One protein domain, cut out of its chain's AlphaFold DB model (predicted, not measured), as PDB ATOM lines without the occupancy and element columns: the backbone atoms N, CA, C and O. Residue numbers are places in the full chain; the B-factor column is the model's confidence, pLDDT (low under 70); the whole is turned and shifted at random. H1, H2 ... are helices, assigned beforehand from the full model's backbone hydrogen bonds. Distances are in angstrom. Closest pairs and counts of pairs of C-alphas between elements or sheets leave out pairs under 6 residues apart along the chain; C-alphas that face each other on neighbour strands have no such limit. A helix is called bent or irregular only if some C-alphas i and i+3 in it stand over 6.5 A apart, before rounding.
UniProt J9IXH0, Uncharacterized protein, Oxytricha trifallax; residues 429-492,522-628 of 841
ATOM      1  N   SER A 429     155.529 232.204 188.677       94.69
ATOM      2  CA  SER A 429     156.358 232.627 189.802       94.69
ATOM      3  C   SER A 429     157.345 233.724 189.383       94.69
ATOM      4  O   SER A 429     157.729 233.836 188.210       94.69
ATOM      5  N   GLY A 430     157.792 234.530 190.351       94.88
ATOM      6  CA  GLY A 430     158.847 235.520 190.125       94.88
ATOM      7  C   GLY A 430     160.139 234.867 189.623       94.88
ATOM      8  O   GLY A 430     160.735 235.342 188.656       94.88
ATOM      9  N   GLU A 431     160.536 233.729 190.207       95.56
ATOM     10  CA  GLU A 431     161.730 232.971 189.798       95.56
ATOM     11  C   GLU A 431     161.655 232.514 188.338       95.56
ATOM     12  O   GLU A 431     162.598 232.702 187.562       95.56
ATOM     13  N   TYR A 432     160.515 231.950 187.931       95.75
ATOM     14  CA  TYR A 432     160.330 231.531 186.549       95.75
ATOM     15  C   TYR A 432     160.244 232.726 185.593       95.75
ATOM     16  O   TYR A 432     160.791 232.673 184.491       95.75
ATOM     17  N   SER A 433     159.616 233.827 186.013       96.44
ATOM     18  CA  SER A 433     159.548 235.063 185.224       96.44
ATOM     19  C   SER A 433     160.940 235.647 184.968       96.44
ATOM     20  O   SER A 433     161.216 236.074 183.847       96.44
ATOM     21  N   LEU A 434     161.844 235.591 185.952       97.06
ATOM     22  CA  LEU A 434     163.246 235.977 185.786       97.06
ATOM     23  C   LEU A 434     163.970 235.081 184.776       97.06
ATOM     24  O   LEU A 434     164.609 235.583 183.848       97.06
ATOM     25  N   LYS A 435     163.830 233.761 184.912       95.94
ATOM     26  CA  LYS A 435     164.410 232.798 183.965       95.94
ATOM     27  C   LYS A 435     163.909 233.042 182.540       95.94
ATOM     28  O   LYS A 435     164.691 233.017 181.592       95.94
ATOM     29  N   LEU A 436     162.615 233.303 182.384       96.25
ATOM     30  CA  LEU A 436     162.005 233.567 181.088       96.25
ATOM     31  C   LEU A 436     162.478 234.904 180.499       96.25
ATOM     32  O   LEU A 436     162.784 234.966 179.311       96.25
ATOM     33  N   LEU A 437     162.626 235.944 181.324       96.00
ATOM     34  CA  LEU A 437     163.197 237.226 180.908       96.00
ATOM     35  C   LEU A 437     164.619 237.045 180.349       96.00
ATOM     36  O   LEU A 437     164.909 237.533 179.260       96.00
ATOM     37  N   GLN A 438     165.472 236.278 181.032       93.94
ATOM     38  CA  GLN A 438     166.840 235.975 180.580       93.94
ATOM     39  C   GLN A 438     166.884 235.138 179.286       93.94
ATOM     40  O   GLN A 438     167.845 235.214 178.522       93.94
ATOM     41  N   GLN A 439     165.854 234.330 179.018       92.81
ATOM     42  CA  GLN A 439     165.758 233.525 177.795       92.81
ATOM     43  C   GLN A 439     165.164 234.282 176.607       92.81
ATOM     44  O   GLN A 439     165.490 233.962 175.463       92.81
ATOM     45  N   LEU A 440     164.271 235.242 176.854       94.56
ATOM     46  CA  LEU A 440     163.566 235.977 175.805       94.56
ATOM     47  C   LEU A 440     164.316 237.229 175.359       94.56
ATOM     48  O   LEU A 440     164.267 237.556 174.174       94.56
ATOM     49  N   PHE A 441     165.019 237.894 176.273       94.19
ATOM     50  CA  PHE A 441     165.742 239.138 176.024       94.19
ATOM     51  C   PHE A 441     167.250 238.920 176.119       94.19
ATOM     52  O   PHE A 441     167.727 238.034 176.824       94.19
ATOM     53  N   GLY A 442     168.021 239.727 175.395       92.25
ATOM     54  CA  GLY A 442     169.477 239.669 175.441       92.25
ATOM     55  C   GLY A 442     170.135 240.655 174.478       92.25
ATOM     56  O   GLY A 442     169.426 241.332 173.731       92.25
ATOM     57  N   PRO A 443     171.480 240.713 174.465       90.88
ATOM     58  CA  PRO A 443     172.233 241.685 173.670       90.88
ATOM     59  C   PRO A 443     172.000 241.571 172.159       90.88
ATOM     60  O   PRO A 443     171.907 242.570 171.453       90.88
ATOM     61  N   ASN A 444     171.869 240.343 171.653       90.25
ATOM     62  CA  ASN A 444     171.742 240.083 170.225       90.25
ATOM     63  C   ASN A 444     170.273 239.970 169.792       90.25
ATOM     64  O   ASN A 444     169.617 238.945 170.013       90.25
ATOM     65  N   SER A 445     169.779 240.996 169.099       86.38
ATOM     66  CA  SER A 445     168.406 241.063 168.582       86.38
ATOM     67  C   SER A 445     168.090 240.073 167.455       86.38
ATOM     68  O   SER A 445     166.931 239.965 167.060       86.38
ATOM     69  N   ASN A 446     169.084 239.347 166.931       84.31
ATOM     70  CA  ASN A 446     168.871 238.248 165.981       84.31
ATOM     71  C   ASN A 446     168.580 236.916 166.691       84.31
ATOM     72  O   ASN A 446     168.025 235.997 166.089       84.31
ATOM     73  N   LEU A 447     168.933 236.807 167.975       86.88
ATOM     74  CA  LEU A 447     168.751 235.608 168.800       86.88
ATOM     75  C   LEU A 447     167.665 235.757 169.865       86.88
ATOM     76  O   LEU A 447     167.136 234.755 170.361       86.88
ATOM     77  N   ARG A 448     167.386 236.996 170.262       92.06
ATOM     78  CA  ARG A 448     166.496 237.370 171.359       92.06
ATOM     79  C   ARG A 448     165.615 238.538 170.938       92.06
ATOM     80  O   ARG A 448     165.924 239.265 169.998       92.06
ATOM     81  N   PHE A 449     164.502 238.726 171.633       92.94
ATOM     82  CA  PHE A 449     163.653 239.882 171.411       92.94
ATOM     83  C   PHE A 449     164.354 241.166 171.865       92.94
ATOM     84  O   PHE A 449     164.940 241.228 172.943       92.94
ATOM     85  N   SER A 450     164.259 242.209 171.038       90.19
ATOM     86  CA  SER A 450     164.680 243.558 171.420       90.19
ATOM     87  C   SER A 450     163.772 244.098 172.523       90.19
ATOM     88  O   SER A 450     162.548 244.072 172.373       90.19
ATOM     89  N   THR A 451     164.360 244.641 173.589       90.44
ATOM     90  CA  THR A 451     163.617 245.258 174.694       90.44
ATOM     91  C   THR A 451     162.733 246.416 174.213       90.44
ATOM     92  O   THR A 451     161.549 246.438 174.538       90.44
ATOM     93  N   LYS A 452     163.259 247.315 173.358       88.00
ATOM     94  CA  LYS A 452     162.532 248.501 172.847       88.00
ATOM     95  C   LYS A 452     161.230 248.123 172.131       88.00
ATOM     96  O   LYS A 452     160.214 248.775 172.305       88.00
ATOM     97  N   ARG A 453     161.236 247.032 171.357       89.62
ATOM     98  CA  ARG A 453     160.064 246.578 170.580       89.62
ATOM     99  C   ARG A 453     159.098 245.678 171.365       89.62
ATOM    100  O   ARG A 453     158.146 245.166 170.780       89.62
ATOM    101  N   ASN A 454     159.380 245.384 172.635       92.06
ATOM    102  CA  ASN A 454     158.643 244.396 173.432       92.06
ATOM    103  C   ASN A 454     158.463 244.854 174.890       92.06
ATOM    104  O   ASN A 454     158.541 244.039 175.813       92.06
ATOM    105  N   LEU A 455     158.228 246.155 175.091       91.62
ATOM    106  CA  LEU A 455     158.079 246.762 176.415       91.62
ATOM    107  C   LEU A 455     156.918 246.158 177.214       91.62
ATOM    108  O   LEU A 455     157.076 245.926 178.407       91.62
ATOM    109  N   ASP A 456     155.798 245.825 176.573       91.88
ATOM    110  CA  ASP A 456     154.648 245.232 177.271       91.88
ATOM    111  C   ASP A 456     154.975 243.859 177.855       91.88
ATOM    112  O   ASP A 456     154.658 243.569 179.007       91.88
ATOM    113  N   LEU A 457     155.674 243.018 177.088       94.62
ATOM    114  CA  LEU A 457     156.112 241.710 177.569       94.62
ATOM    115  C   LEU A 457     157.127 241.849 178.709       94.62
ATOM    116  O   LEU A 457     157.068 241.090 179.676       94.62
ATOM    117  N   LEU A 458     158.037 242.821 178.602       93.88
ATOM    118  CA  LEU A 458     158.987 243.135 179.663       93.88
ATOM    119  C   LEU A 458     158.248 243.529 180.947       93.88
ATOM    120  O   LEU A 458     158.461 242.882 181.968       93.88
ATOM    121  N   LYS A 459     157.320 244.495 180.869       92.38
ATOM    122  CA  LYS A 459     156.478 244.951 181.990       92.38
ATOM    123  C   LYS A 459     155.712 243.791 182.632       92.38
ATOM    124  O   LYS A 459     155.695 243.658 183.854       92.38
ATOM    125  N   VAL A 460     155.119 242.911 181.823       94.12
ATOM    126  CA  VAL A 460     154.392 241.726 182.308       94.12
ATOM    127  C   VAL A 460     155.299 240.798 183.116       94.12
ATOM    128  O   VAL A 460     154.897 240.330 184.179       94.12
ATOM    129  N   LEU A 461     156.520 240.525 182.651       95.56
ATOM    130  CA  LEU A 461     157.454 239.650 183.366       95.56
ATOM    131  C   LEU A 461     158.001 240.304 184.636       95.56
ATOM    132  O   LEU A 461     158.084 239.647 185.672       95.56
ATOM    133  N   THR A 462     158.351 241.587 184.566       94.19
ATOM    134  CA  THR A 462     158.997 242.316 185.664       94.19
ATOM    135  C   THR A 462     158.019 242.673 186.775       94.19
ATOM    136  O   THR A 462     158.414 242.698 187.935       94.19
ATOM    137  N   SER A 463     156.731 242.857 186.461       93.06
ATOM    138  CA  SER A 463     155.673 243.095 187.460       93.06
ATOM    139  C   SER A 463     155.519 241.967 188.489       93.06
ATOM    140  O   SER A 463     154.961 242.183 189.560       93.06
ATOM    141  N   ARG A 464     156.027 240.767 188.177       93.44
ATOM    142  CA  ARG A 464     155.978 239.574 189.037       93.44
ATOM    143  C   ARG A 464     157.213 239.412 189.918       93.44
ATOM    144  O   ARG A 464     157.330 238.406 190.613       93.44
ATOM    145  N   PHE A 465     158.175 240.326 189.826       95.31
ATOM    146  CA  PHE A 465     159.393 240.240 190.619       95.31
ATOM    147  C   PHE A 465     159.112 240.693 192.048       95.31
ATOM    148  O   PHE A 465     158.380 241.653 192.282       95.31
ATOM    149  N   GLU A 466     159.759 240.020 192.990       93.94
ATOM    150  CA  GLU A 466     159.957 240.506 194.349       93.94
ATOM    151  C   GLU A 466     161.400 241.016 194.487       93.94
ATOM    152  O   GLU A 466     162.212 240.921 193.557       93.94
ATOM    153  N   GLU A 467     161.744 241.541 195.664       93.50
ATOM    154  CA  GLU A 467     163.081 242.069 195.966       93.50
ATOM    155  C   GLU A 467     164.200 241.086 195.575       93.50
ATOM    156  O   GLU A 467     165.172 241.465 194.918       93.50
ATOM    157  N   ALA A 468     164.024 239.796 195.891       95.31
ATOM    158  CA  ALA A 468     165.007 238.758 195.599       95.31
ATOM    159  C   ALA A 468     165.282 238.601 194.094       95.31
ATOM    160  O   ALA A 468     166.441 238.450 193.692       95.31
ATOM    161  N   GLN A 469     164.247 238.646 193.247       96.69
ATOM    162  CA  GLN A 469     164.428 238.529 191.796       96.69
ATOM    163  C   GLN A 469     165.046 239.791 191.197       96.69
ATOM    164  O   GLN A 469     165.861 239.672 190.282       96.69
ATOM    165  N   VAL A 470     164.750 240.978 191.741       96.06
ATOM    166  CA  VAL A 470     165.445 242.220 191.358       96.06
ATOM    167  C   VAL A 470     166.942 242.102 191.655       96.06
ATOM    168  O   VAL A 470     167.762 242.359 190.769       96.06
ATOM    169  N   SER A 471     167.320 241.613 192.844       95.94
ATOM    170  CA  SER A 471     168.730 241.388 193.197       95.94
ATOM    171  C   SER A 471     169.410 240.381 192.266       95.94
ATOM    172  O   SER A 471     170.552 240.581 191.845       95.94
ATOM    173  N   GLN A 472     168.734 239.274 191.947       96.88
ATOM    174  CA  GLN A 472     169.266 238.248 191.047       96.88
ATOM    175  C   GLN A 472     169.420 238.774 189.617       96.88
ATOM    176  O   GLN A 472     170.435 238.505 188.973       96.88
ATOM    177  N   TYR A 473     168.458 239.563 189.132       97.00
ATOM    178  CA  TYR A 473     168.533 240.173 187.810       97.00
ATOM    179  C   TYR A 473     169.669 241.194 187.718       97.00
ATOM    180  O   TYR A 473     170.441 241.162 186.761       97.00
ATOM    181  N   PHE A 474     169.841 242.032 188.746       96.00
ATOM    182  CA  PHE A 474     170.967 242.960 188.826       96.00
ATOM    183  C   PHE A 474     172.311 242.223 188.771       96.00
ATOM    184  O   PHE A 474     173.178 242.566 187.971       96.00
ATOM    185  N   LYS A 475     172.470 241.152 189.565       96.38
ATOM    186  CA  LYS A 475     173.684 240.314 189.559       96.38
ATOM    187  C   LYS A 475     173.953 239.694 188.187       96.38
ATOM    188  O   LYS A 475     175.105 239.653 187.763       96.38
ATOM    189  N   PHE A 476     172.912 239.236 187.494       96.19
ATOM    190  CA  PHE A 476     173.026 238.714 186.133       96.19
ATOM    191  C   PHE A 476     173.534 239.782 185.153       96.19
ATOM    192  O   PHE A 476     174.527 239.549 184.465       96.19
ATOM    193  N   LEU A 477     172.920 240.972 185.131       96.69
ATOM    194  CA  LEU A 477     173.340 242.071 184.251       96.69
ATOM    195  C   LEU A 477     174.759 242.559 184.567       96.69
ATOM    196  O   LEU A 477     175.543 242.807 183.654       96.69
ATOM    197  N   LEU A 478     175.119 242.630 185.850       94.69
ATOM    198  CA  LEU A 478     176.474 242.962 186.279       94.69
ATOM    199  C   LEU A 478     177.490 241.904 185.816       94.69
ATOM    200  O   LEU A 478     178.599 242.245 185.405       94.69
ATOM    201  N   GLY A 479     177.109 240.624 185.836       94.38
ATOM    202  CA  GLY A 479     177.899 239.531 185.270       94.38
ATOM    203  C   GLY A 479     178.115 239.679 183.762       94.38
ATOM    204  O   GLY A 479     179.244 239.519 183.298       94.38
ATOM    205  N   LEU A 480     177.071 240.044 183.007       93.88
ATOM    206  CA  LEU A 480     177.185 240.335 181.571       93.88
ATOM    207  C   LEU A 480     178.127 241.509 181.302       93.88
ATOM    208  O   LEU A 480     178.984 241.418 180.424       93.88
ATOM    209  N   PHE A 481     178.001 242.587 182.078       92.25
ATOM    210  CA  PHE A 481     178.843 243.769 181.929       92.25
ATOM    211  C   PHE A 481     180.324 243.460 182.193       92.25
ATOM    212  O   PHE A 481     181.181 243.823 181.391       92.25
ATOM    213  N   ASN A 482     180.625 242.754 183.287       90.19
ATOM    214  CA  ASN A 482     182.003 242.483 183.703       90.19
ATOM    215  C   ASN A 482     182.693 241.399 182.863       90.19
ATOM    216  O   ASN A 482     183.883 241.517 182.593       90.19
ATOM    217  N   ASN A 483     181.973 240.340 182.475       90.50
ATOM    218  CA  ASN A 483     182.575 239.193 181.785       90.50
ATOM    219  C   ASN A 483     182.421 239.256 180.261       90.50
ATOM    220  O   ASN A 483     183.219 238.652 179.553       90.50
ATOM    221  N   SER A 484     181.385 239.943 179.763       90.69
ATOM    222  CA  SER A 484     181.054 240.078 178.335       90.69
ATOM    223  C   SER A 484     181.186 238.760 177.541       90.69
ATOM    224  O   SER A 484     182.043 238.661 176.660       90.69
ATOM    225  N   PRO A 485     180.373 237.723 177.840       91.12
ATOM    226  CA  PRO A 485     180.507 236.400 177.228       91.12
ATOM    227  C   PRO A 485     180.081 236.416 175.751       91.12
ATOM    228  O   PRO A 485     178.911 236.224 175.415       91.12
ATOM    229  N   ILE A 486     181.040 236.653 174.852       87.81
ATOM    230  CA  ILE A 486     180.778 236.807 173.413       87.81
ATOM    231  C   ILE A 486     180.155 235.551 172.817       87.81
ATOM    232  O   ILE A 486     179.125 235.661 172.170       87.81
ATOM    233  N   GLU A 487     180.717 234.366 173.058       87.44
ATOM    234  CA  GLU A 487     180.257 233.137 172.390       87.44
ATOM    235  C   GLU A 487     178.809 232.757 172.763       87.44
ATOM    236  O   GLU A 487     178.101 232.138 171.974       87.44
ATOM    237  N   GLU A 488     178.319 233.183 173.932       86.50
ATOM    238  CA  GLU A 488     176.932 232.943 174.353       86.50
ATOM    239  C   GLU A 488     175.920 233.824 173.598       86.50
ATOM    240  O   GLU A 488     174.795 233.398 173.315       86.50
ATOM    241  N   HIS A 489     176.303 235.058 173.260       87.44
ATOM    242  CA  HIS A 489     175.395 236.061 172.690       87.44
ATOM    243  C   HIS A 489     175.656 236.369 171.210       87.44
ATOM    244  O   HIS A 489     174.737 236.758 170.490       87.44
ATOM    245  N   TYR A 490     176.877 236.161 170.740       87.75
ATOM    246  CA  TYR A 490     177.354 236.391 169.377       87.75
ATOM    247  C   TYR A 490     178.241 235.207 168.944       87.75
ATOM    248  O   TYR A 490     179.451 235.384 168.772       87.75
ATOM    249  N   PRO A 491     177.657 233.999 168.802       82.12
ATOM    250  CA  PRO A 491     178.401 232.788 168.478       82.12
ATOM    251  C   PRO A 491     179.072 232.886 167.108       82.12
ATOM    252  O   PRO A 491     178.520 233.447 166.151       82.12
ATOM    253  N   SER A 492     180.260 232.303 167.016       67.00
ATOM    254  CA  SER A 492     181.077 232.302 165.803       67.00
ATOM    255  C   SER A 492     180.391 231.468 164.702       67.00
ATOM    256  O   SER A 492     180.090 230.295 164.910       67.00
ATOM    257  N   ALA A 522     185.959 243.378 170.174       82.44
ATOM    258  CA  ALA A 522     185.732 244.562 171.003       82.44
ATOM    259  C   ALA A 522     184.326 245.139 170.778       82.44
ATOM    260  O   ALA A 522     183.597 245.361 171.745       82.44
ATOM    261  N   MET A 523     183.895 245.248 169.516       85.00
ATOM    262  CA  MET A 523     182.547 245.706 169.165       85.00
ATOM    263  C   MET A 523     181.460 244.832 169.814       85.00
ATOM    264  O   MET A 523     180.496 245.339 170.390       85.00
ATOM    265  N   ARG A 524     181.607 243.501 169.780       87.69
ATOM    266  CA  ARG A 524     180.650 242.579 170.420       87.69
ATOM    267  C   ARG A 524     180.638 242.715 171.942       87.69
ATOM    268  O   ARG A 524     179.558 242.657 172.532       87.69
ATOM    269  N   LYS A 525     181.797 242.915 172.587       89.00
ATOM    270  CA  LYS A 525     181.859 243.206 174.035       89.00
ATOM    271  C   LYS A 525     181.097 244.486 174.359       89.00
ATOM    272  O   LYS A 525     180.302 244.487 175.300       89.00
ATOM    273  N   ASP A 526     181.266 245.525 173.552       89.69
ATOM    274  CA  ASP A 526     180.584 246.803 173.750       89.69
ATOM    275  C   ASP A 526     179.070 246.690 173.552       89.69
ATOM    276  O   ASP A 526     178.313 247.250 174.344       89.69
ATOM    277  N   LEU A 527     178.587 245.877 172.608       90.88
ATOM    278  CA  LEU A 527     177.151 245.594 172.480       90.88
ATOM    279  C   LEU A 527     176.577 244.889 173.725       90.88
ATOM    280  O   LEU A 527     175.482 245.235 174.184       90.88
ATOM    281  N   ILE A 528     177.311 243.938 174.318       92.94
ATOM    282  CA  ILE A 528     176.899 243.267 175.566       92.94
ATOM    283  C   ILE A 528     176.879 244.260 176.732       92.94
ATOM    284  O   ILE A 528     175.892 244.322 177.472       92.94
ATOM    285  N   LYS A 529     177.941 245.062 176.881       92.69
ATOM    286  CA  LYS A 529     178.046 246.104 177.913       92.69
ATOM    287  C   LYS A 529     176.925 247.134 177.772       92.69
ATOM    288  O   LYS A 529     176.263 247.456 178.756       92.69
ATOM    289  N   THR A 530     176.645 247.567 176.546       93.31
ATOM    290  CA  THR A 530     175.557 248.490 176.200       93.31
ATOM    291  C   THR A 530     174.198 247.927 176.595       93.31
ATOM    292  O   THR A 530     173.401 248.622 177.229       93.31
ATOM    293  N   PHE A 531     173.917 246.661 176.272       94.81
ATOM    294  CA  PHE A 531     172.679 246.007 176.696       94.81
ATOM    295  C   PHE A 531     172.552 245.993 178.224       94.81
ATOM    296  O   PHE A 531     171.524 246.419 178.755       94.81
ATOM    297  N   ALA A 532     173.600 245.558 178.930       95.38
ATOM    298  CA  ALA A 532     173.593 245.468 180.385       95.38
ATOM    299  C   ALA A 532     173.362 246.837 181.050       95.38
ATOM    300  O   ALA A 532     172.494 246.951 181.915       95.38
ATOM    301  N   LEU A 533     174.074 247.881 180.607       94.31
ATOM    302  CA  LEU A 533     173.921 249.248 181.116       94.31
ATOM    303  C   LEU A 533     172.522 249.806 180.862       94.31
ATOM    304  O   LEU A 533     171.913 250.356 181.777       94.31
ATOM    305  N   ASN A 534     171.984 249.627 179.652       94.12
ATOM    306  CA  ASN A 534     170.631 250.070 179.319       94.12
ATOM    307  C   ASN A 534     169.575 249.415 180.217       94.12
ATOM    308  O   ASN A 534     168.671 250.100 180.690       94.12
ATOM    309  N   GLN A 535     169.684 248.104 180.461       94.25
ATOM    310  CA  GLN A 535     168.739 247.414 181.339       94.25
ATOM    311  C   GLN A 535     168.896 247.864 182.795       94.25
ATOM    312  O   GLN A 535     167.892 248.194 183.416       94.25
ATOM    313  N   MET A 536     170.126 247.939 183.322       95.00
ATOM    314  CA  MET A 536     170.393 248.364 184.704       95.00
ATOM    315  C   MET A 536     169.913 249.795 184.981       95.00
ATOM    316  O   MET A 536     169.258 250.038 185.992       95.00
ATOM    317  N   ALA A 537     170.175 250.733 184.068       93.75
ATOM    318  CA  ALA A 537     169.764 252.129 184.215       93.75
ATOM    319  C   ALA A 537     168.237 252.312 184.245       93.75
ATOM    320  O   ALA A 537     167.752 253.294 184.797       93.75
ATOM    321  N   ASN A 538     167.477 251.356 183.701       91.69
ATOM    322  CA  ASN A 538     166.016 251.385 183.690       91.69
ATOM    323  C   ASN A 538     165.378 250.825 184.980       91.69
ATOM    324  O   ASN A 538     164.158 250.838 185.128       91.69
ATOM    325  N   PHE A 539     166.170 250.319 185.936       93.38
ATOM    326  CA  PHE A 539     165.645 249.726 187.176       93.38
ATOM    327  C   PHE A 539     164.743 250.685 187.972       93.38
ATOM    328  O   PHE A 539     163.661 250.245 188.367       93.38
ATOM    329  N   PRO A 540     165.107 251.972 188.175       90.00
ATOM    330  CA  PRO A 540     164.252 252.935 188.873       90.00
ATOM    331  C   PRO A 540     162.858 253.089 188.259       90.00
ATOM    332  O   PRO A 540     161.889 253.288 188.984       90.00
ATOM    333  N   GLN A 541     162.734 252.959 186.937       87.44
ATOM    334  CA  GLN A 541     161.449 253.016 186.242       87.44
ATOM    335  C   GLN A 541     160.722 251.662 186.272       87.44
ATOM    336  O   GLN A 541     159.506 251.623 186.437       87.44
ATOM    337  N   MET A 542     161.460 250.558 186.145       88.56
ATOM    338  CA  MET A 542     160.920 249.203 186.002       88.56
ATOM    339  C   MET A 542     160.445 248.570 187.320       88.56
ATOM    340  O   MET A 542     159.483 247.806 187.302       88.56
ATOM    341  N   PHE A 543     161.100 248.870 188.449       90.75
ATOM    342  CA  PHE A 543     160.898 248.179 189.734       90.75
ATOM    343  C   PHE A 543     160.589 249.128 190.900       90.75
ATOM    344  O   PHE A 543     161.007 248.862 192.025       90.75
ATOM    345  N   ARG A 544     159.878 250.243 190.658       80.88
ATOM    346  CA  ARG A 544     159.646 251.322 191.648       80.88
ATOM    347  C   ARG A 544     159.295 250.820 193.057       80.88
ATOM    348  O   ARG A 544     159.839 251.324 194.031       80.88
ATOM    349  N   THR A 545     158.420 249.822 193.167       83.69
ATOM    350  CA  THR A 545     157.936 249.285 194.452       83.69
ATOM    351  C   THR A 545     158.834 248.218 195.084       83.69
ATOM    352  O   THR A 545     158.752 247.998 196.286       83.69
ATOM    353  N   GLN A 546     159.675 247.543 194.299       89.69
ATOM    354  CA  GLN A 546     160.542 246.439 194.742       89.69
ATOM    355  C   GLN A 546     161.988 246.887 194.997       89.69
ATOM    356  O   GLN A 546     162.817 246.113 195.478       89.69
ATOM    357  N   LEU A 547     162.323 248.117 194.611       89.62
ATOM    358  CA  LEU A 547     163.669 248.657 194.695       89.62
ATOM    359  C   LEU A 547     164.028 249.028 196.137       89.62
ATOM    360  O   LEU A 547     163.237 249.622 196.864       89.62
ATOM    361  N   THR A 548     165.264 248.728 196.533       90.44
ATOM    362  CA  THR A 548     165.798 249.057 197.862       90.44
ATOM    363  C   THR A 548     166.936 250.058 197.733       90.44
ATOM    364  O   THR A 548     167.526 250.213 196.659       90.44
ATOM    365  N   SER A 549     167.300 250.718 198.836       89.62
ATOM    366  CA  SER A 549     168.450 251.630 198.824       89.62
ATOM    367  C   SER A 549     169.747 250.927 198.408       89.62
ATOM    368  O   SER A 549     170.600 251.558 197.793       89.62
ATOM    369  N   GLU A 550     169.902 249.637 198.718       91.38
ATOM    370  CA  GLU A 550     171.080 248.851 198.340       91.38
ATOM    371  C   GLU A 550     171.150 248.622 196.824       91.38
ATOM    372  O   GLU A 550     172.225 248.753 196.229       91.38
ATOM    373  N   HIS A 551     170.007 248.355 196.183       92.62
ATOM    374  CA  HIS A 551     169.916 248.231 194.727       92.62
ATOM    375  C   HIS A 551     170.339 249.526 194.021       92.62
ATOM    376  O   HIS A 551     171.161 249.478 193.106       92.62
ATOM    377  N   VAL A 552     169.833 250.685 194.465       93.19
ATOM    378  CA  VAL A 552     170.209 251.982 193.875       93.19
ATOM    379  C   VAL A 552     171.681 252.298 194.116       93.19
ATOM    380  O   VAL A 552     172.374 252.670 193.176       93.19
ATOM    381  N   THR A 553     172.187 252.127 195.342       93.94
ATOM    382  CA  THR A 553     173.608 252.367 195.642       93.94
ATOM    383  C   THR A 553     174.509 251.479 194.777       93.94
ATOM    384  O   THR A 553     175.505 251.957 194.242       93.94
ATOM    385  N   SER A 554     174.139 250.212 194.563       94.12
ATOM    386  CA  SER A 554     174.892 249.304 193.687       94.12
ATOM    387  C   SER A 554     174.856 249.745 192.220       94.12
ATOM    388  O   SER A 554     175.880 249.701 191.541       94.12
ATOM    389  N   LEU A 555     173.697 250.198 191.727       95.12
ATOM    390  CA  LEU A 555     173.553 250.767 190.383       95.12
ATOM    391  C   LEU A 555     174.429 252.015 190.204       95.12
ATOM    392  O   LEU A 555     175.135 252.128 189.203       95.12
ATOM    393  N   ILE A 556     174.408 252.921 191.185       95.00
ATOM    394  CA  ILE A 556     175.236 254.132 191.207       95.00
ATOM    395  C   ILE A 556     176.715 253.756 191.158       95.00
ATOM    396  O   ILE A 556     177.436 254.287 190.318       95.00
ATOM    397  N   ASP A 557     177.163 252.815 191.994       93.12
ATOM    398  CA  ASP A 557     178.558 252.368 192.020       93.12
ATOM    399  C   ASP A 557     179.002 251.844 190.639       93.12
ATOM    400  O   ASP A 557     180.097 252.165 190.173       93.12
ATOM    401  N   VAL A 558     178.149 251.096 189.931       92.81
ATOM    402  CA  VAL A 558     178.445 250.634 188.563       92.81
ATOM    403  C   VAL A 558     178.531 251.808 187.586       92.81
ATOM    404  O   VAL A 558     179.530 251.930 186.881       92.81
ATOM    405  N   LEU A 559     177.528 252.686 187.545       93.00
ATOM    406  CA  LEU A 559     177.481 253.797 186.588       93.00
ATOM    407  C   LEU A 559     178.602 254.819 186.818       93.00
ATOM    408  O   LEU A 559     179.231 255.257 185.858       93.00
ATOM    409  N   VAL A 560     178.912 255.141 188.075       92.31
ATOM    410  CA  VAL A 560     180.040 256.006 188.452       92.31
ATOM    411  C   VAL A 560     181.360 255.402 187.992       92.31
ATOM    412  O   VAL A 560     182.187 256.115 187.425       92.31
ATOM    413  N   LYS A 561     181.535 254.087 188.174       88.69
ATOM    414  CA  LYS A 561     182.736 253.387 187.711       88.69
ATOM    415  C   LYS A 561     182.901 253.533 186.206       88.69
ATOM    416  O   LYS A 561     183.951 253.961 185.759       88.69
ATOM    417  N   VAL A 562     181.853 253.221 185.445       88.75
ATOM    418  CA  VAL A 562     181.880 253.279 183.975       88.75
ATOM    419  C   VAL A 562     182.085 254.698 183.447       88.75
ATOM    420  O   VAL A 562     182.764 254.883 182.447       88.75
ATOM    421  N   THR A 563     181.517 255.698 184.117       87.75
ATOM    422  CA  THR A 563     181.564 257.094 183.661       87.75
ATOM    423  C   THR A 563     182.927 257.740 183.917       87.75
ATOM    424  O   THR A 563     183.472 258.419 183.046       87.75
ATOM    425  N   TYR A 564     183.475 257.546 185.120       85.31
ATOM    426  CA  TYR A 564     184.590 258.353 185.626       85.31
ATOM    427  C   TYR A 564     185.898 257.582 185.821       85.31
ATOM    428  O   TYR A 564     186.947 258.209 185.972       85.31
ATOM    429  N   PHE A 565     185.867 256.247 185.867       81.50
ATOM    430  CA  PHE A 565     187.017 255.454 186.294       81.50
ATOM    431  C   PHE A 565     187.327 254.295 185.346       81.50
ATOM    432  O   PHE A 565     186.691 253.242 185.376       81.50
ATOM    433  N   HIS A 566     188.414 254.425 184.589       68.31
ATOM    434  CA  HIS A 566     188.941 253.330 183.778       68.31
ATOM    435  C   HIS A 566     189.792 252.383 184.630       68.31
ATOM    436  O   HIS A 566     190.724 252.795 185.324       68.31
ATOM    437  N   THR A 567     189.512 251.081 184.570       53.94
ATOM    438  CA  THR A 567     190.419 250.059 185.110       53.94
ATOM    439  C   THR A 567     191.623 249.895 184.190       53.94
ATOM    440  O   THR A 567     191.467 249.598 183.008       53.94
ATOM    441  N   SER A 568     192.835 250.047 184.727       40.53
ATOM    442  CA  SER A 568     194.074 249.814 183.979       40.53
ATOM    443  C   SER A 568     194.094 248.395 183.392       40.53
ATOM    444  O   SER A 568     194.097 247.422 184.143       40.53
ATOM    445  N   GLY A 569     194.108 248.283 182.059       49.50
ATOM    446  CA  GLY A 569     194.205 247.010 181.331       49.50
ATOM    447  C   GLY A 569     192.952 246.574 180.560       49.50
ATOM    448  O   GLY A 569     193.068 245.687 179.723       49.50
ATOM    449  N   ASP A 570     191.797 247.212 180.772       48.72
ATOM    450  CA  ASP A 570     190.576 246.988 179.985       48.72
ATOM    451  C   ASP A 570     190.268 248.310 179.264       48.72
ATOM    452  O   ASP A 570     189.762 249.247 179.881       48.72
ATOM    453  N   LYS A 571     190.681 248.451 177.994       53.72
ATOM    454  CA  LYS A 571     190.377 249.646 177.185       53.72
ATOM    455  C   LYS A 571     188.855 249.690 176.971       53.72
ATOM    456  O   LYS A 571     188.356 249.112 176.012       53.72
ATOM    457  N   GLN A 572     188.104 250.284 177.900       64.25
ATOM    458  CA  GLN A 572     186.694 250.607 177.670       64.25
ATOM    459  C   GLN A 572     186.620 251.593 176.504       64.25
ATOM    460  O   GLN A 572     187.359 252.577 176.502       64.25
ATOM    461  N   SER A 573     185.759 251.314 175.521       73.19
ATOM    462  CA  SER A 573     185.503 252.250 174.427       73.19
ATOM    463  C   SER A 573     184.973 253.575 174.980       73.19
ATOM    464  O   SER A 573     184.219 253.596 175.962       73.19
ATOM    465  N   GLN A 574     185.347 254.672 174.323       77.50
ATOM    466  CA  GLN A 574     184.809 256.006 174.580       77.50
ATOM    467  C   GLN A 574     183.270 256.011 174.500       77.50
ATOM    468  O   GLN A 574     182.623 256.673 175.309       77.50
ATOM    469  N   ASP A 575     182.682 255.174 173.640       82.19
ATOM    470  CA  ASP A 575     181.228 255.022 173.498       82.19
ATOM    471  C   ASP A 575     180.568 254.493 174.777       82.19
ATOM    472  O   ASP A 575     179.519 254.975 175.206       82.19
ATOM    473  N   ILE A 576     181.188 253.503 175.429       86.50
ATOM    474  CA  ILE A 576     180.669 252.924 176.677       86.50
ATOM    475  C   ILE A 576     180.752 253.938 177.813       86.50
ATOM    476  O   ILE A 576     179.869 253.978 178.673       86.50
ATOM    477  N   GLN A 577     181.790 254.768 177.808       84.88
ATOM    478  CA  GLN A 577     181.954 255.828 178.785       84.88
ATOM    479  C   GLN A 577     180.906 256.935 178.603       84.88
ATOM    480  O   GLN A 577     180.251 257.314 179.576       84.88
ATOM    481  N   GLN A 578     180.693 257.401 177.369       85.62
ATOM    482  CA  GLN A 578     179.639 258.366 177.034       85.62
ATOM    483  C   GLN A 578     178.246 257.810 177.356       85.62
ATOM    484  O   GLN A 578     177.410 258.499 177.943       85.62
ATOM    485  N   LEU A 579     178.003 256.530 177.058       89.12
ATOM    486  CA  LEU A 579     176.773 255.850 177.455       89.12
ATOM    487  C   LEU A 579     176.628 255.817 178.981       89.12
ATOM    488  O   LEU A 579     175.549 256.107 179.496       89.12
ATOM    489  N   GLY A 580     177.696 255.483 179.708       90.06
ATOM    490  CA  GLY A 580     177.737 255.517 181.169       90.06
ATOM    491  C   GLY A 580     177.341 256.884 181.717       90.06
ATOM    492  O   GLY A 580     176.453 256.953 182.565       90.06
ATOM    493  N   GLN A 581     177.913 257.955 181.160       87.88
ATOM    494  CA  GLN A 581     177.599 259.341 181.507       87.88
ATOM    495  C   GLN A 581     176.119 259.661 181.282       87.88
ATOM    496  O   GLN A 581     175.430 260.104 182.205       87.88
ATOM    497  N   PHE A 582     175.603 259.381 180.081       88.75
ATOM    498  CA  PHE A 582     174.199 259.603 179.739       88.75
ATOM    499  C   PHE A 582     173.261 258.853 180.694       88.75
ATOM    500  O   PHE A 582     172.285 259.413 181.200       88.75
ATOM    501  N   LYS A 583     173.574 257.588 181.004       92.25
ATOM    502  CA  LYS A 583     172.776 256.775 181.928       92.25
ATOM    503  C   LYS A 583     172.899 257.219 183.379       92.25
ATOM    504  O   LYS A 583     171.891 257.189 184.078       92.25
ATOM    505  N   LEU A 584     174.074 257.643 183.837       92.12
ATOM    506  CA  LEU A 584     174.264 258.155 185.193       92.12
ATOM    507  C   LEU A 584     173.417 259.405 185.428       92.12
ATOM    508  O   LEU A 584     172.709 259.478 186.431       92.12
ATOM    509  N   PHE A 585     173.444 260.354 184.492       88.75
ATOM    510  CA  PHE A 585     172.652 261.578 184.594       88.75
ATOM    511  C   PHE A 585     171.153 261.312 184.466       88.75
ATOM    512  O   PHE A 585     170.379 261.827 185.272       88.75
ATOM    513  N   GLY A 586     170.742 260.429 183.550       89.62
ATOM    514  CA  GLY A 586     169.348 259.988 183.471       89.62
ATOM    515  C   GLY A 586     168.869 259.325 184.768       89.62
ATOM    516  O   GLY A 586     167.771 259.607 185.245       89.62
ATOM    517  N   VAL A 587     169.700 258.490 185.402       91.44
ATOM    518  CA  VAL A 587     169.386 257.885 186.708       91.44
ATOM    519  C   VAL A 587     169.328 258.935 187.813       91.44
ATOM    520  O   VAL A 587     168.398 258.896 188.615       91.44
ATOM    521  N   ALA A 588     170.252 259.898 187.853       89.56
ATOM    522  CA  ALA A 588     170.216 260.995 188.819       89.56
ATOM    523  C   ALA A 588     168.907 261.802 188.723       89.56
ATOM    524  O   ALA A 588     168.265 262.068 189.742       89.56
ATOM    525  N   GLN A 589     168.479 262.113 187.497       86.25
ATOM    526  CA  GLN A 589     167.225 262.801 187.192       86.25
ATOM    527  C   GLN A 589     166.002 261.966 187.607       86.25
ATOM    528  O   GLN A 589     165.126 262.449 188.324       86.25
ATOM    529  N   MET A 590     165.958 260.679 187.246       88.69
ATOM    530  CA  MET A 590     164.875 259.778 187.659       88.69
ATOM    531  C   MET A 590     164.773 259.662 189.183       88.69
ATOM    532  O   MET A 590     163.675 259.749 189.734       88.69
ATOM    533  N   LEU A 591     165.907 259.505 189.873       89.06
ATOM    534  CA  LEU A 591     165.960 259.391 191.331       89.06
ATOM    535  C   LEU A 591     165.420 260.638 192.034       89.06
ATOM    536  O   LEU A 591     164.832 260.504 193.103       89.06
ATOM    537  N   HIS A 592     165.560 261.823 191.433       86.06
ATOM    538  CA  HIS A 592     164.979 263.056 191.960       86.06
ATOM    539  C   HIS A 592     163.440 263.041 191.949       86.06
ATOM    540  O   HIS A 592     162.818 263.574 192.868       86.06
ATOM    541  N   LYS A 593     162.821 262.391 190.954       85.56
ATOM    542  CA  LYS A 593     161.358 262.350 190.781       85.56
ATOM    543  C   LYS A 593     160.671 261.209 191.525       85.56
ATOM    544  O   LYS A 593     159.479 261.310 191.815       85.56
ATOM    545  N   ILE A 594     161.385 260.123 191.822       85.56
ATOM    546  CA  ILE A 594     160.782 258.944 192.454       85.56
ATOM    547  C   ILE A 594     160.874 258.974 193.983       85.56
ATOM    548  O   ILE A 594     161.786 259.547 194.579       85.56
ATOM    549  N   LYS A 595     159.910 258.299 194.614       86.12
ATOM    550  CA  LYS A 595     159.864 258.006 196.047       86.12
ATOM    551  C   LYS A 595     160.232 256.539 196.270       86.12
ATOM    552  O   LYS A 595     159.675 255.664 195.612       86.12
ATOM    553  N   LEU A 596     161.154 256.278 197.196       83.88
ATOM    554  CA  LEU A 596     161.537 254.925 197.612       83.88
ATOM    555  C   LEU A 596     161.099 254.703 199.062       83.88
ATOM    556  O   LEU A 596     161.590 255.369 199.976       83.88
ATOM    557  N   GLY A 597     160.158 253.779 199.269       78.50
ATOM    558  CA  GLY A 597     159.531 253.561 200.576       78.50
ATOM    559  C   GLY A 597     158.762 254.795 201.051       78.50
ATOM    560  O   GLY A 597     158.031 255.405 200.275       78.50
ATOM    561  N   ASP A 598     158.953 255.188 202.312       78.50
ATOM    562  CA  ASP A 598     158.247 256.315 202.944       78.50
ATOM    563  C   ASP A 598     158.974 257.670 202.824       78.50
ATOM    564  O   ASP A 598     158.520 258.672 203.377       78.50
ATOM    565  N   LEU A 599     160.094 257.729 202.100       82.50
ATOM    566  CA  LEU A 599     160.936 258.926 201.979       82.50
ATOM    567  C   LEU A 599     160.351 259.984 201.026       82.50
ATOM    568  O   LEU A 599     159.529 259.681 200.172       82.50
ATOM    569  N   GLU A 600     160.776 261.244 201.124       81.94
ATOM    570  CA  GLU A 600     160.393 262.263 200.129       81.94
ATOM    571  C   GLU A 600     161.079 262.020 198.767       81.94
ATOM    572  O   GLU A 600     162.121 261.361 198.693       81.94
ATOM    573  N   LYS A 601     160.503 262.566 197.680       86.94
ATOM    574  CA  LYS A 601     161.065 262.478 196.317       86.94
ATOM    575  C   LYS A 601     162.538 262.941 196.323       86.94
ATOM    576  O   LYS A 601     162.859 263.982 196.895       86.94
ATOM    577  N   GLY A 602     163.445 262.154 195.737       86.25
ATOM    578  CA  GLY A 602     164.879 262.484 195.673       86.25
ATOM    579  C   GLY A 602     165.729 262.132 196.901       86.25
ATOM    580  O   GLY A 602     166.957 262.254 196.837       86.25
ATOM    581  N   MET A 603     165.129 261.663 197.998       87.44
ATOM    582  CA  MET A 603     165.848 261.335 199.234       87.44
ATOM    583  C   MET A 603     166.314 259.870 199.258       87.44
ATOM    584  O   MET A 603     165.540 258.953 198.982       87.44
ATOM    585  N   LYS A 604     167.572 259.640 199.656       88.06
ATOM    586  CA  LYS A 604     168.114 258.302 199.965       88.06
ATOM    587  C   LYS A 604     167.712 257.852 201.367       88.06
ATOM    588  O   LYS A 604     167.416 256.687 201.607       88.06
ATOM    589  N   ASN A 605     167.775 258.781 202.311       86.69
ATOM    590  CA  ASN A 605     167.382 258.611 203.704       86.69
ATOM    591  C   ASN A 605     166.875 259.969 204.222       86.69
ATOM    592  O   ASN A 605     166.787 260.922 203.456       86.69
ATOM    593  N   HIS A 606     166.547 260.101 205.508       79.94
ATOM    594  CA  HIS A 606     166.034 261.376 206.031       79.94
ATOM    595  C   HIS A 606     167.006 262.562 205.918       79.94
ATOM    596  O   HIS A 606     166.537 263.689 205.961       79.94
ATOM    597  N   ASN A 607     168.311 262.337 205.759       82.50
ATOM    598  CA  ASN A 607     169.344 263.377 205.772       82.50
ATOM    599  C   ASN A 607     170.035 263.596 204.420       82.50
ATOM    600  O   ASN A 607     170.579 264.675 204.209       82.50
ATOM    601  N   ASP A 608     170.033 262.607 203.525       87.94
ATOM    602  CA  ASP A 608     170.882 262.583 202.331       87.94
ATOM    603  C   ASP A 608     170.046 262.426 201.051       87.94
ATOM    604  O   ASP A 608     169.094 261.642 200.995       87.94
ATOM    605  N   LEU A 609     170.421 263.165 200.004       90.81
ATOM    606  CA  LEU A 609     169.835 263.062 198.662       90.81
ATOM    607  C   LEU A 609     170.515 261.954 197.849       90.81
ATOM    608  O   LEU A 609     171.697 261.674 198.044       90.81
ATOM    609  N   TRP A 610     169.834 261.394 196.850       92.69
ATOM    610  CA  TRP A 610     170.471 260.439 195.931       92.69
ATOM    611  C   TRP A 610     171.675 261.020 195.179       92.69
ATOM    612  O   TRP A 610     172.682 260.338 195.013       92.69
ATOM    613  N   ILE A 611     171.631 262.301 194.805       91.56
ATOM    614  CA  ILE A 611     172.765 262.976 194.153       91.56
ATOM    615  C   ILE A 611     174.011 263.055 195.057       91.56
ATOM    616  O   ILE A 611     175.146 263.045 194.574       91.56
ATOM    617  N   SER A 612     173.811 263.092 196.381       92.56
ATOM    618  CA  SER A 612     174.912 263.076 197.349       92.56
ATOM    619  C   SER A 612     175.588 261.704 197.395       92.56
ATOM    620  O   SER A 612     176.810 261.626 197.489       92.56
ATOM    621  N   GLU A 613     174.819 260.625 197.202       94.25
ATOM    622  CA  GLU A 613     175.351 259.264 197.094       94.25
ATOM    623  C   GLU A 613     176.197 259.077 195.834       94.25
ATOM    624  O   GLU A 613     177.244 258.436 195.892       94.25
ATOM    625  N   ILE A 614     175.782 259.662 194.707       94.56
ATOM    626  CA  ILE A 614     176.559 259.618 193.460       94.56
ATOM    627  C   ILE A 614     177.933 260.259 193.680       94.56
ATOM    628  O   ILE A 614     178.965 259.649 193.400       94.56
ATOM    629  N   ASN A 615     177.958 261.455 194.268       94.06
ATOM    630  CA  ASN A 615     179.198 262.153 194.592       94.06
ATOM    631  C   ASN A 615     180.048 261.407 195.639       94.06
ATOM    632  O   ASN A 615     181.272 261.338 195.512       94.06
ATOM    633  N   ALA A 616     179.421 260.786 196.642       93.38
ATOM    634  CA  ALA A 616     180.116 259.946 197.615       93.38
ATOM    635  C   ALA A 616     180.729 258.692 196.965       93.38
ATOM    636  O   ALA A 616     181.843 258.295 197.317       93.38
ATOM    637  N   SER A 617     180.047 258.090 195.983       93.38
ATOM    638  CA  SER A 617     180.566 256.963 195.202       93.38
ATOM    639  C   SER A 617     181.800 257.367 194.391       93.38
ATOM    640  O   SER A 617     182.798 256.645 194.415       93.38
ATOM    641  N   ILE A 618     181.812 258.562 193.781       91.81
ATOM    642  CA  ILE A 618     183.004 259.098 193.092       91.81
ATOM    643  C   ILE A 618     184.198 259.149 194.052       91.81
ATOM    644  O   ILE A 618     185.266 258.614 193.752       91.81
ATOM    645  N   GLN A 619     184.014 259.714 195.247       91.31
ATOM    646  CA  GLN A 619     185.080 259.803 196.252       91.31
ATOM    647  C   GLN A 619     185.553 258.426 196.730       91.31
ATOM    648  O   GLN A 619     186.758 258.178 196.832       91.31
ATOM    649  N   LYS A 620     184.613 257.508 196.988       91.38
ATOM    650  CA  LYS A 620     184.888 256.121 197.391       91.38
ATOM    651  C   LYS A 620     185.722 255.395 196.336       91.38
ATOM    652  O   LYS A 620     186.682 254.704 196.685       91.38
ATOM    653  N   GLN A 621     185.385 255.548 195.059       88.56
ATOM    654  CA  GLN A 621     186.091 254.893 193.959       88.56
ATOM    655  C   GLN A 621     187.455 255.519 193.684       88.56
ATOM    656  O   GLN A 621     188.431 254.784 193.543       88.56
ATOM    657  N   ALA A 622     187.560 256.848 193.712       86.62
ATOM    658  CA  ALA A 622     188.838 257.551 193.620       86.62
ATOM    659  C   ALA A 622     189.814 257.092 194.716       86.62
ATOM    660  O   ALA A 622     190.967 256.762 194.430       86.62
ATOM    661  N   ALA A 623     189.336 256.993 195.963       87.06
ATOM    662  CA  ALA A 623     190.128 256.505 197.089       87.06
ATOM    663  C   ALA A 623     190.523 255.027 196.927       87.06
ATOM    664  O   ALA A 623     191.690 254.678 197.116       87.06
ATOM    665  N   SER A 624     189.575 254.168 196.535       86.12
ATOM    666  CA  SER A 624     189.806 252.726 196.349       86.12
ATOM    667  C   SER A 624     190.825 252.439 195.242       86.12
ATOM    668  O   SER A 624     191.687 251.576 195.404       86.12
ATOM    669  N   ASN A 625     190.776 253.210 194.153       80.56
ATOM    670  CA  ASN A 625     191.687 253.093 193.014       80.56
ATOM    671  C   ASN A 625     192.977 253.920 193.180       80.56
ATOM    672  O   ASN A 625     193.821 253.922 192.287       80.56
ATOM    673  N   LYS A 626     193.156 254.612 194.318       82.38
ATOM    674  CA  LYS A 626     194.307 255.487 194.619       82.38
ATOM    675  C   LYS A 626     194.564 256.560 193.551       82.38
ATOM    676  O   LYS A 626     195.712 256.953 193.332       82.38
ATOM    677  N   ILE A 627     193.509 257.045 192.905       79.62
ATOM    678  CA  ILE A 627     193.610 258.054 191.851       79.62
ATOM    679  C   ILE A 627     193.818 259.414 192.513       79.62
ATOM    680  O   ILE A 627     193.050 259.821 193.385       79.62
ATOM    681  N   LYS A 628     194.875 260.115 192.103       76.94
ATOM    682  CA  LYS A 628     195.177 261.474 192.554       76.94
ATOM    683  C   LYS A 628     195.098 262.411 191.358       76.94
ATOM    684  O   LYS A 628     195.890 262.279 190.434       76.94
TER     685      LYS A 628
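AT A GLANCE: This is residues 429 to 492 and 522 to 628 of the 841 residues of an uncharacterized protein of Oxytricha trifallax (UniProt J9IXH0). Four long helices, H3, H5, H7 and H8, form an up-and-down bundle, each running against the one before it, and the bundle is widened on two opposite sides into a slab. On one side the hairpin of H1 and H2 packs through H1 on H3; on the other side H9 packs on H7 and H8, crossing H7 steeply. The short H4 packs on H5 near residue 524, and the short H6 packs on H8. The printed part has 171 residues with nine named helices, H1 to H9 in chain order, and no named strand: all helix. It is compact, with a radius of gyration of the C-alphas of 16.3 A and spans of 48 by 40 by 23 A.

IN THESE COORDINATES: H1, residues 430 to 440, begins at C-alpha 430 (158.847, 235.520, 190.125) and is 15.1 A long. H2, residues 452 to 462, 14.7 A, is irregular: C-alphas 453 and 456 are 8.7 A apart. H3, residues 467 to 483, measures 24.3 A, and H4 is residues 486 to 489. After the cut, H5, residues 522 to 537, is 22.1 A long, beginning at (185.732, 244.562, 171.003). H6 is residues 539 to 542; H7, residues 549 to 564, measures 21.9 A. H8, residues 574 to 593, is the longest at 29.2 A. H9, residues 610 to 624, 20.8 A, ends at C-alpha 624 (189.806, 252.726, 196.349).

HOW THE PARTS SIT: H5 and H8 are the hubs, touching four helices each. H5 touches H3, C-alphas 481 and 529 closest at 4.7 A, opposite ways at a shallow tilt of 21 degrees. H5 touches H8, C-alphas 537 and 583 closest at 6.0 A, the same way at 3 degrees. H7 and H8, a hairpin, touch with C-alphas 563 and 580 closest at 4.8 A, at 34 degrees, only just shallow. H9 touches H7, C-alphas 557 and 617 closest at 5.9 A, at a steep tilt of 58 degrees. H1 touches residues 469 to 473 of H3, C-alphas 431 and 469 closest at 6.5 A. H1 and H2, a hairpin, have C-alphas 433 and 461 closest at 5.4 A. H1 and H9 are apart. Every O i to N i+4 pair is within hydrogen-bond range in H1, H3, H5, H7, H8 and H9; in H2, 5 of 7 are, and H4 and H6 are too short for such a pair.

THE WHOLE: The two C-alphas farthest apart, those of Ser 492 and Asn 607, are 52.0 A apart. Residues 493 to 521 are not printed; C-alphas 492 and 522 are 14.1 A apart across this cut. The links H1 to H2 and H8 to H9 are long. Residue 492 and residues 566 to 572 are under pLDDT 70; the mean of the printed part is 88.6.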